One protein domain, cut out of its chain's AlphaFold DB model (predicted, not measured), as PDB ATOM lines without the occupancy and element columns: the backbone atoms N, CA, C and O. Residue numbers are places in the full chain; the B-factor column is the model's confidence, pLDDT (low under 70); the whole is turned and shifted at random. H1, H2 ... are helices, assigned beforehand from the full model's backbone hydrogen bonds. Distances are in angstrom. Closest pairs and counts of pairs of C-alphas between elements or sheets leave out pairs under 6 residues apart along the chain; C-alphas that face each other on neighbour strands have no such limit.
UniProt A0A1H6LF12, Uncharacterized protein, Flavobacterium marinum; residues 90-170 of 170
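This is residues 90 to 170 of the 170 residues of an uncharacterized protein of Flavobacterium marinum (UniProt A0A1H6LF12). The long helices H1 and H2 join H5 and the short H4 in a loose four-helix bundle, H1, H2, H5 and H4 going round it, with H3 packed slantwise on H5. The 81 printed residues, all helix by class, hold five named helices, H1 to H5, and no named strand. The whole is compact, radius of gyration of the C-alphas 11.6 A, spanning 34 by 26 by 17 A.

H1, residues 90 to 103, begins at C-alpha (-19.622, 44.648, -25.368) and is 19.6 A long. H2, 108 to 121, is 20.1 A; H3 is 129 to 136, H4 140 to 146. H5, 156 to 168, 18.4 A, ends at (-35.635, 37.895, -9.931).

H1, with residues 92 to 96 alone, touches H2, a hairpin at a shallow tilt of 29 degrees; closest C-alphas Leu 92 and Ala 110, 5.4 A. H5, the hub, touches H2, H3 and H4; with H3 the tilt is steep, 44 degrees, closest C-alphas Asp 131 and Tyr 158, 5.9 A. H1 and H5 are apart. In H1 to H5 every O i to N i+4 pair is within hydrogen-bond range.

The printed part has no cut, no long link and no residue under pLDDT 70.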
ATOM      1  N   ASP A  90     -18.863  43.676 -24.575       78.75
ATOM      2  CA  ASP A  90     -19.622  44.648 -25.368       78.75
ATOM      3  C   ASP A  90     -20.770  43.954 -26.115       78.75
ATOM      4  O   ASP A  90     -21.869  44.504 -26.270       78.75
ATOM      5  N   PHE A  91     -20.551  42.701 -26.518       80.88
ATOM      6  CA  PHE A  91     -21.582  41.859 -27.109       80.88
ATOM      7  C   PHE A  91     -22.692  41.494 -26.100       80.88
ATOM      8  O   PHE A  91     -23.886  41.549 -26.433       80.88
ATOM      9  N   LEU A  92     -22.329  41.174 -24.854       84.44
ATOM     10  CA  LEU A  92     -23.287  40.923 -23.768       84.44
ATOM     11  C   LEU A  92     -24.158  42.149 -23.473       84.44
ATOM     12  O   LEU A  92     -25.386  42.032 -23.395       84.44
ATOM     13  N   TYR A  93     -23.542  43.328 -23.374       87.50
ATOM     14  CA  TYR A  93     -24.252  44.592 -23.170       87.50
ATOM     15  C   TYR A  93     -25.207  44.895 -24.321       87.50
ATOM     16  O   TYR A  93     -26.385  45.188 -24.102       87.50
ATOM     17  N   SER A  94     -24.728  44.745 -25.557       83.25
ATOM     18  CA  SER A  94     -25.540  44.947 -26.757       83.25
ATOM     19  C   SER A  94     -26.745  44.004 -26.795       83.25
ATOM     20  O   SER A  94     -27.844  44.429 -27.146       83.25
ATOM     21  N   SER A  95     -26.572  42.746 -26.378       82.62
ATOM     22  CA  SER A  95     -27.648  41.749 -26.327       82.62
ATOM     23  C   SER A  95     -28.735  42.101 -25.311       82.62
ATOM     24  O   SER A  95     -29.923  41.997 -25.624       82.62
ATOM     25  N   LEU A  96     -28.346  42.554 -24.113       86.25
ATOM     26  CA  LEU A  96     -29.291  43.018 -23.093       86.25
ATOM     27  C   LEU A  96     -30.083  44.238 -23.566       86.25
ATOM     28  O   LEU A  96     -31.312  44.252 -23.474       86.25
ATOM     29  N   LEU A  97     -29.391  45.237 -24.116       86.81
ATOM     30  CA  LEU A  97     -30.021  46.451 -24.632       86.81
ATOM     31  C   LEU A  97     -30.941  46.147 -25.817       86.81
ATOM     32  O   LEU A  97     -32.037  46.701 -25.901       86.81
ATOM     33  N   PHE A  98     -30.530  45.264 -26.728       83.56
ATOM     34  CA  PHE A  98     -31.328  44.888 -27.891       83.56
ATOM     35  C   PHE A  98     -32.626  44.175 -27.495       83.56
ATOM     36  O   PHE A  98     -33.696  44.569 -27.964       83.56
ATOM     37  N   GLU A  99     -32.556  43.155 -26.635       82.81
ATOM     38  CA  GLU A  99     -33.749  42.424 -26.181       82.81
ATOM     39  C   GLU A  99     -34.707  43.338 -25.411       82.81
ATOM     40  O   GLU A  99     -35.920  43.326 -25.652       82.81
ATOM     41  N   TYR A 100     -34.169  44.214 -24.561       88.50
ATOM     42  CA  TYR A 100     -34.985  45.184 -23.844       88.50
ATOM     43  C   TYR A 100     -35.650  46.190 -24.798       88.50
ATOM     44  O   TYR A 100     -36.866  46.381 -24.753       88.50
ATOM     45  N   ASN A 101     -34.896  46.804 -25.710       84.25
ATOM     46  CA  ASN A 101     -35.431  47.842 -26.594       84.25
ATOM     47  C   ASN A 101     -36.468  47.305 -27.591       84.25
ATOM     48  O   ASN A 101     -37.460  47.982 -27.857       84.25
ATOM     49  N   ASN A 102     -36.274  46.092 -28.118       82.25
ATOM     50  CA  ASN A 102     -37.168  45.522 -29.131       82.25
ATOM     51  C   ASN A 102     -38.344  44.743 -28.538       82.25
ATOM     52  O   ASN A 102     -39.430  44.734 -29.123       82.25
ATOM     53  N   TYR A 103     -38.136  44.075 -27.402       84.06
ATOM     54  CA  TYR A 103     -39.106  43.125 -26.855       84.06
ATOM     55  C   TYR A 103     -39.505  43.409 -25.407       84.06
ATOM     56  O   TYR A 103     -40.393  42.718 -24.904       84.06
ATOM     57  N   GLN A 104     -38.908  44.412 -24.752       84.44
ATOM     58  CA  GLN A 104     -39.122  44.742 -23.334       84.44
ATOM     59  C   GLN A 104     -38.863  43.534 -22.420       84.44
ATOM     60  O   GLN A 104     -39.563  43.323 -21.431       84.44
ATOM     61  N   ARG A 105     -37.873  42.709 -22.786       83.81
ATOM     62  CA  ARG A 105     -37.504  41.472 -22.091       83.81
ATOM     63  C   ARG A 105     -36.047  41.495 -21.666       83.81
ATOM     64  O   ARG A 105     -35.219  42.169 -22.270       83.81
ATOM     65  N   ILE A 106     -35.753  40.716 -20.633       85.88
ATOM     66  CA  ILE A 106     -34.402  40.522 -20.117       85.88
ATOM     67  C   ILE A 106     -33.773  39.336 -20.849       85.88
ATOM     68  O   ILE A 106     -34.341  38.242 -20.890       85.88
ATOM     69  N   HIS A 107     -32.580  39.532 -21.412       87.00
ATOM     70  CA  HIS A 107     -31.828  38.445 -22.031       87.00
ATOM     71  C   HIS A 107     -31.164  37.572 -20.952       87.00
ATOM     72  O   HIS A 107     -29.996  37.759 -20.617       87.00
ATOM     73  N   SER A 108     -31.887  36.569 -20.449       85.75
ATOM     74  CA  SER A 108     -31.464  35.712 -19.324       85.75
ATOM     75  C   SER A 108     -30.064  35.105 -19.467       85.75
ATOM     76  O   SER A 108     -29.273  35.152 -18.531       85.75
ATOM     77  N   LYS A 109     -29.716  34.583 -20.651       84.00
ATOM     78  CA  LYS A 109     -28.375  34.022 -20.901       84.00
ATOM     79  C   LYS A 109     -27.260  35.069 -20.830       84.00
ATOM     80  O   LYS A 109     -26.224  34.795 -20.244       84.00
ATOM     81  N   ALA A 110     -27.470  36.256 -21.404       84.56
ATOM     82  CA  ALA A 110     -26.479  37.325 -21.359       84.56
ATOM     83  C   ALA A 110     -26.288  37.831 -19.921       84.56
ATOM     84  O   ALA A 110     -25.163  38.059 -19.494       84.56
ATOM     85  N   LEU A 111     -27.380  37.921 -19.155       90.31
ATOM     86  CA  LEU A 111     -27.327  38.273 -17.738       90.31
ATOM     87  C   LEU A 111     -26.535  37.249 -16.913       90.31
ATOM     88  O   LEU A 111     -25.693  37.635 -16.110       90.31
ATOM     89  N   TYR A 112     -26.774  35.955 -17.135       88.88
ATOM     90  CA  TYR A 112     -26.049  34.887 -16.447       88.88
ATOM     91  C   TYR A 112     -24.539  34.935 -16.722       88.88
ATOM     92  O   TYR A 112     -23.739  34.835 -15.795       88.88
ATOM     93  N   GLU A 113     -24.140  35.132 -17.981       86.81
ATOM     94  CA  GLU A 113     -22.720  35.254 -18.335       86.81
ATOM     95  C   GLU A 113     -22.084  36.519 -17.740       86.81
ATOM     96  O   GLU A 113     -20.949  36.467 -17.269       86.81
ATOM     97  N   LEU A 114     -22.809  37.645 -17.680       89.25
ATOM     98  CA  LEU A 114     -22.323  38.848 -16.993       89.25
ATOM     99  C   LEU A 114     -22.127  38.623 -15.492       89.25
ATOM    100  O   LEU A 114     -21.107  39.052 -14.951       89.25
ATOM    101  N   ASP A 115     -23.057  37.937 -14.823       89.00
ATOM    102  CA  ASP A 115     -22.926  37.629 -13.396       89.00
ATOM    103  C   ASP A 115     -21.738  36.696 -13.124       89.00
ATOM    104  O   ASP A 115     -20.963  36.913 -12.187       89.00
ATOM    105  N   LYS A 116     -21.538  35.706 -13.998       88.69
ATOM    106  CA  LYS A 116     -20.380  34.810 -13.952       88.69
ATOM    107  C   LYS A 116     -19.067  35.579 -14.123       88.69
ATOM    108  O   LYS A 116     -18.166  35.428 -13.301       88.69
ATOM    109  N   LEU A 117     -18.968  36.445 -15.134       87.69
ATOM    110  CA  LEU A 117     -17.777  37.269 -15.377       87.69
ATOM    111  C   LEU A 117     -17.496  38.244 -14.228       87.69
ATOM    112  O   LEU A 117     -16.334  38.475 -13.881       87.69
ATOM    113  N   LEU A 118     -18.542  38.813 -13.624       87.56
ATOM    114  CA  LEU A 118     -18.405  39.663 -12.445       87.56
ATOM    115  C   LEU A 118     -17.812  38.872 -11.276       87.56
ATOM    116  O   LEU A 118     -16.887  39.354 -10.627       87.56
ATOM    117  N   GLN A 119     -18.299  37.655 -11.037       87.06
ATOM    118  CA  GLN A 119     -17.810  36.793  -9.963       87.06
ATOM    119  C   GLN A 119     -16.373  36.301 -10.201       87.06
ATOM    120  O   GLN A 119     -15.609  36.174  -9.245       87.06
ATOM    121  N   GLU A 120     -15.979  36.070 -11.455       86.00
ATOM    122  CA  GLU A 120     -14.599  35.726 -11.819       86.00
ATOM    123  C   GLU A 120     -13.626  36.893 -11.585       86.00
ATOM    124  O   GLU A 120     -12.530  36.684 -11.060       86.00
ATOM    125  N   LYS A 121     -14.013  38.127 -11.936       85.75
ATOM    126  CA  LYS A 121     -13.157  39.317 -11.758       85.75
ATOM    127  C   LYS A 121     -13.158  39.862 -10.332       85.75
ATOM    128  O   LYS A 121     -12.146  40.391  -9.874       85.75
ATOM    129  N   HIS A 122     -14.289  39.752  -9.645       86.19
ATOM    130  CA  HIS A 122     -14.531  40.325  -8.327       86.19
ATOM    131  C   HIS A 122     -15.244  39.307  -7.424       86.19
ATOM    132  O   HIS A 122     -16.431  39.455  -7.130       86.19
ATOM    133  N   PRO A 123     -14.534  38.270  -6.943       84.81
ATOM    134  CA  PRO A 123     -15.122  37.247  -6.074       84.81
ATOM    135  C   PRO A 123     -15.551  37.795  -4.704       84.81
ATOM    136  O   PRO A 123     -16.311  37.146  -3.990       84.81
ATOM    137  N   ASP A 124     -15.069  38.981  -4.331       86.50
ATOM    138  CA  ASP A 124     -15.423  39.693  -3.105       86.50
ATOM    139  C   ASP A 124     -16.640  40.623  -3.267       86.50
ATOM    140  O   ASP A 124     -16.993  41.343  -2.330       86.50
ATOM    141  N   ALA A 125     -17.286  40.622  -4.439       84.25
ATOM    142  CA  ALA A 125     -18.514  41.370  -4.663       84.25
ATOM    143  C   ALA A 125     -19.624  40.856  -3.733       84.25
ATOM    144  O   ALA A 125     -20.016  39.688  -3.772       84.25
ATOM    145  N   THR A 126     -20.145  41.746  -2.897       85.56
ATOM    146  CA  THR A 126     -21.219  41.450  -1.948       85.56
ATOM    147  C   THR A 126     -22.368  42.417  -2.152       85.56
ATOM    148  O   THR A 126     -22.191  43.556  -2.575       85.56
ATOM    149  N   ILE A 127     -23.574  41.938  -1.878       83.38
ATOM    150  CA  ILE A 127     -24.778  42.735  -2.051       83.38
ATOM    151  C   ILE A 127     -24.946  43.619  -0.818       83.38
ATOM    152  O   ILE A 127     -25.156  43.115   0.287       83.38
ATOM    153  N   SER A 128     -24.839  44.933  -1.013       79.12
ATOM    154  CA  SER A 128     -25.144  45.908   0.030       79.12
ATOM    155  C   SER A 128     -26.659  46.083   0.166       79.12
ATOM    156  O   SER A 128     -27.383  46.153  -0.829       79.12
ATOM    157  N   THR A 129     -27.153  46.189   1.399       73.62
ATOM    158  CA  THR A 129     -28.577  46.420   1.693       73.62
ATOM    159  C   THR A 129     -29.065  47.790   1.221       73.62
ATOM    160  O   THR A 129     -30.239  47.935   0.882       73.62
ATOM    161  N   GLU A 130     -28.181  48.788   1.174       76.50
ATOM    162  CA  GLU A 130     -28.481  50.122   0.635       76.50
ATOM    163  C   GLU A 130     -28.711  50.069  -0.882       76.50
ATOM    164  O   GLU A 130     -29.676  50.646  -1.390       76.50
ATOM    165  N   ASP A 131     -27.876  49.301  -1.588       78.38
ATOM    166  CA  ASP A 131     -28.012  49.082  -3.024       78.38
ATOM    167  C   ASP A 131     -29.300  48.305  -3.325       78.38
ATOM    168  O   ASP A 131     -30.095  48.754  -4.145       78.38
ATOM    169  N   GLU A 132     -29.605  47.218  -2.603       78.12
ATOM    170  CA  GLU A 132     -30.871  46.479  -2.795       78.12
ATOM    171  C   GLU A 132     -32.112  47.372  -2.661       78.12
ATOM    172  O   GLU A 132     -33.055  47.252  -3.446       78.12
ATOM    173  N   GLN A 133     -32.140  48.271  -1.674       76.81
ATOM    174  CA  GLN A 133     -33.276  49.174  -1.486       76.81
ATOM    175  C   GLN A 133     -33.394  50.185  -2.625       76.81
ATOM    176  O   GLN A 133     -34.499  50.432  -3.111       76.81
ATOM    177  N   LYS A 134     -32.267  50.736  -3.083       80.62
ATOM    178  CA  LYS A 134     -32.238  51.670  -4.211       80.62
ATOM    179  C   LYS A 134     -32.737  51.005  -5.495       80.62
ATOM    180  O   LYS A 134     -33.559  51.580  -6.202       80.62
ATOM    181  N   ILE A 135     -32.282  49.782  -5.757       85.50
ATOM    182  CA  ILE A 135     -32.510  49.049  -7.007       85.50
ATOM    183  C   ILE A 135     -33.960  48.548  -7.116       85.50
ATOM    184  O   ILE A 135     -34.543  48.584  -8.201       85.50
ATOM    185  N   LYS A 136     -34.607  48.178  -6.000       78.31
ATOM    186  CA  LYS A 136     -36.020  47.743  -5.991       78.31
ATOM    187  C   LYS A 136     -36.992  48.784  -6.541       78.31
ATOM    188  O   LYS A 136     -38.013  48.419  -7.124       78.31
ATOM    189  N   HIS A 137     -36.680  50.066  -6.378       78.94
ATOM    190  CA  HIS A 137     -37.514  51.162  -6.869       78.94
ATOM    191  C   HIS A 137     -37.220  51.562  -8.323       78.94
ATOM    192  O   HIS A 137     -37.982  52.349  -8.885       78.94
ATOM    193  N   LEU A 138     -36.165  51.019  -8.944       86.19
ATOM    194  CA  LEU A 138     -35.778  51.367 -10.309       86.19
ATOM    195  C   LEU A 138     -36.674  50.699 -11.355       86.19
ATOM    196  O   LEU A 138     -37.126  49.546 -11.228       86.19
ATOM    197  N   ALA A 139     -36.903  51.438 -12.440       87.12
ATOM    198  CA  ALA A 139     -37.592  50.916 -13.607       87.12
ATOM    199  C   ALA A 139     -36.718  49.875 -14.324       87.12
ATOM    200  O   ALA A 139     -35.493  49.964 -14.324       87.12
ATOM    201  N   LEU A 140     -37.344  48.919 -15.022       85.50
ATOM    202  CA  LEU A 140     -36.612  47.877 -15.757       85.50
ATOM    203  C   LEU A 140     -35.589  48.461 -16.750       85.50
ATOM    204  O   LEU A 140     -34.497  47.928 -16.892       85.50
ATOM    205  N   LYS A 141     -35.913  49.594 -17.384       87.06
ATOM    206  CA  LYS A 141     -34.994  50.323 -18.267       87.06
ATOM    207  C   LYS A 141     -33.707  50.748 -17.564       87.06
ATOM    208  O   LYS A 141     -32.628  50.629 -18.129       87.06
ATOM    209  N   GLU A 142     -33.849  51.296 -16.363       87.94
ATOM    210  CA  GLU A 142     -32.733  51.809 -15.570       87.94
ATOM    211  C   GLU A 142     -31.865  50.650 -15.095       87.94
ATOM    212  O   GLU A 142     -30.657  50.704 -15.263       87.94
ATOM    213  N   LEU A 143     -32.485  49.548 -14.660       89.25
ATOM    214  CA  LEU A 143     -31.776  48.318 -14.305       89.25
ATOM    215  C   LEU A 143     -30.971  47.736 -15.470       89.25
ATOM    216  O   LEU A 143     -29.834  47.318 -15.280       89.25
ATOM    217  N   ILE A 144     -31.539  47.716 -16.679       88.62
ATOM    218  CA  ILE A 144     -30.836  47.227 -17.872       88.62
ATOM    219  C   ILE A 144     -29.669  48.146 -18.241       88.62
ATOM    220  O   ILE A 144     -28.609  47.648 -18.604       88.62
ATOM    221  N   ASN A 145     -29.830  49.464 -18.123       88.00
ATOM    222  CA  ASN A 145     -28.722  50.391 -18.342       88.00
ATOM    223  C   ASN A 145     -27.628  50.204 -17.282       88.00
ATOM    224  O   ASN A 145     -26.450  50.110 -17.622       88.00
ATOM    225  N   ASP A 146     -28.006  50.078 -16.013       89.44
ATOM    226  CA  ASP A 146     -27.071  49.885 -14.906       89.44
ATOM    227  C   ASP A 146     -26.317  48.554 -15.004       89.44
ATOM    228  O   ASP A 146     -25.139  48.478 -14.659       89.44
ATOM    229  N   ALA A 147     -26.947  47.519 -15.562       88.19
ATOM    230  CA  ALA A 147     -26.308  46.239 -15.859       88.19
ATOM    231  C   ALA A 147     -25.192  46.330 -16.918       88.19
ATOM    232  O   ALA A 147     -24.420  45.383 -17.065       88.19
ATOM    233  N   THR A 148     -25.091  47.448 -17.644       87.94
ATOM    234  CA  THR A 148     -24.021  47.707 -18.626       87.94
ATOM    235  C   THR A 148     -22.881  48.565 -18.072       87.94
ATOM    236  O   THR A 148     -21.967  48.940 -18.810       87.94
ATOM    237  N   LEU A 149     -22.896  48.884 -16.772       88.38
ATOM    238  CA  LEU A 149     -21.802  49.620 -16.142       88.38
ATOM    239  C   LEU A 149     -20.499  48.803 -16.170       88.38
ATOM    240  O   LEU A 149     -20.517  47.582 -16.007       88.38
ATOM    241  N   PRO A 150     -19.339  49.464 -16.340       85.00
ATOM    242  CA  PRO A 150     -18.057  48.779 -16.387       85.00
ATOM    243  C   PRO A 150     -17.774  48.050 -15.071       85.00
ATOM    244  O   PRO A 150     -18.064  48.553 -13.982       85.00
ATOM    245  N   PHE A 151     -17.156  46.874 -15.179       84.31
ATOM    246  CA  PHE A 151     -16.714  46.097 -14.025       84.31
ATOM    247  C   PHE A 151     -15.540  46.810 -13.359       84.31
ATOM    248  O   PHE A 151     -14.425  46.833 -13.883       84.31
ATOM    249  N   SER A 152     -15.818  47.440 -12.222       83.62
ATOM    250  CA  SER A 152     -14.847  48.183 -11.431       83.62
ATOM    251  C   SER A 152     -15.000  47.826  -9.956       83.62
ATOM    252  O   SER A 152     -16.051  47.358  -9.517       83.62
ATOM    253  N   ASN A 153     -13.964  48.096  -9.164       80.00
ATOM    254  CA  ASN A 153     -14.008  47.842  -7.723       80.00
ATOM    255  C   ASN A 153     -15.084  48.658  -6.992       80.00
ATOM    256  O   ASN A 153     -15.532  48.235  -5.930       80.00
ATOM    257  N   GLU A 154     -15.492  49.798  -7.549       82.38
ATOM    258  CA  GLU A 154     -16.527  50.667  -6.982       82.38
ATOM    259  C   GLU A 154     -17.932  50.184  -7.363       82.38
ATOM    260  O   GLU A 154     -18.846  50.214  -6.543       82.38
ATOM    261  N   SER A 155     -18.102  49.677  -8.589       84.69
ATOM    262  CA  SER A 155     -19.397  49.234  -9.120       84.69
ATOM    263  C   SER A 155     -19.726  47.769  -8.829       84.69
ATOM    264  O   SER A 155     -20.878  47.381  -8.985       84.69
ATOM    265  N   LYS A 156     -18.765  46.939  -8.399       86.12
ATOM    266  CA  LYS A 156     -18.955  45.480  -8.260       86.12
ATOM    267  C   LYS A 156     -20.121  45.068  -7.353       86.12
ATOM    268  O   LYS A 156     -20.877  44.168  -7.706       86.12
ATOM    269  N   ASN A 157     -20.285  45.737  -6.212       86.81
ATOM    270  CA  ASN A 157     -21.339  45.428  -5.240       86.81
ATOM    271  C   ASN A 157     -22.711  45.846  -5.783       86.81
ATOM    272  O   ASN A 157     -23.670  45.075  -5.726       86.81
ATOM    273  N   TYR A 158     -22.759  47.029  -6.401       88.06
ATOM    274  CA  TYR A 158     -23.943  47.554  -7.068       88.06
ATOM    275  C   TYR A 158     -24.381  46.653  -8.228       88.06
ATOM    276  O   TYR A 158     -25.530  46.230  -8.286       88.06
ATOM    277  N   LEU A 159     -23.451  46.276  -9.108       88.81
ATOM    278  CA  LEU A 159     -23.701  45.380 -10.236       88.81
ATOM    279  C   LEU A 159     -24.206  44.010  -9.786       88.81
ATOM    280  O   LEU A 159     -25.152  43.494 -10.376       88.81
ATOM    281  N   LYS A 160     -23.648  43.441  -8.709       88.19
ATOM    282  CA  LYS A 160     -24.129  42.163  -8.162       88.19
ATOM    283  C   LYS A 160     -25.582  42.261  -7.696       88.19
ATOM    284  O   LYS A 160     -26.369  41.340  -7.917       88.19
ATOM    285  N   ALA A 161     -25.950  43.383  -7.082       88.44
ATOM    286  CA  ALA A 161     -27.319  43.649  -6.665       88.44
ATOM    287  C   ALA A 161     -28.257  43.877  -7.869       88.44
ATOM    288  O   ALA A 161     -29.360  43.331  -7.894       88.44
ATOM    289  N   VAL A 162     -27.802  44.599  -8.902       89.00
ATOM    290  CA  VAL A 162     -28.549  44.819 -10.156       89.00
ATOM    291  C   VAL A 162     -28.795  43.501 -10.892       89.00
ATOM    292  O   VAL A 162     -29.919  43.245 -11.322       89.00
ATOM    293  N   PHE A 163     -27.786  42.636 -11.012       90.62
ATOM    294  CA  PHE A 163     -27.927  41.341 -11.679       90.62
ATOM    295  C   PHE A 163     -28.880  40.406 -10.943       90.62
ATOM    296  O   PHE A 163     -29.687  39.734 -11.587       90.62
ATOM    297  N   LYS A 164     -28.846  40.400  -9.606       89.25
ATOM    298  CA  LYS A 164     -29.810  39.653  -8.793       89.25
ATOM    299  C   LYS A 164     -31.237  40.149  -9.022       89.25
ATOM    300  O   LYS A 164     -32.100  39.344  -9.349       89.25
ATOM    301  N   GLU A 165     -31.470  41.458  -8.938       88.88
ATOM    302  CA  GLU A 165     -32.806  42.028  -9.156       88.88
ATOM    303  C   GLU A 165     -33.314  41.766 -10.583       88.88
ATOM    304  O   GLU A 165     -34.481  41.436 -10.779       88.88
ATOM    305  N   LEU A 166     -32.447  41.876 -11.596       87.88
ATOM    306  CA  LEU A 166     -32.807  41.520 -12.969       87.88
ATOM    307  C   LEU A 166     -33.140  40.033 -13.095       87.88
ATOM    308  O   LEU A 166     -34.074  39.701 -13.814       87.88
ATOM    309  N   THR A 167     -32.422  39.157 -12.392       88.81
ATOM    310  CA  THR A 167     -32.686  37.712 -12.403       88.81
ATOM    311  C   THR A 167     -34.023  37.381 -11.743       88.81
ATOM    312  O   THR A 167     -34.776  36.573 -12.279       88.81
ATOM    313  N   ASP A 168     -34.359  38.055 -10.641       86.69
ATOM    314  CA  ASP A 168     -35.635  37.895  -9.931       86.69
ATOM    315  C   ASP A 168     -36.845  38.401 -10.750       86.69
ATOM    316  O   ASP A 168     -37.988  38.042 -10.461       86.69
ATOM    317  N   ARG A 169     -36.609  39.231 -11.777       83.44
ATOM    318  CA  ARG A 169     -37.634  39.810 -12.669       83.44
ATOM    319  C   ARG A 169     -37.812  39.068 -14.004       83.44
ATOM    320  O   ARG A 169     -38.649  39.501 -14.801       83.44
ATOM    321  N   ILE A 170     -37.026  38.018 -14.271       81.56
ATOM    322  CA  ILE A 170     -37.167  37.144 -15.457       81.56
ATOM    323  C   ILE A 170     -38.392  36.242 -15.305       81.56
ATOM    324  O   ILE A 170     -39.154  36.147 -16.298       81.56
TER     325      ILE A 170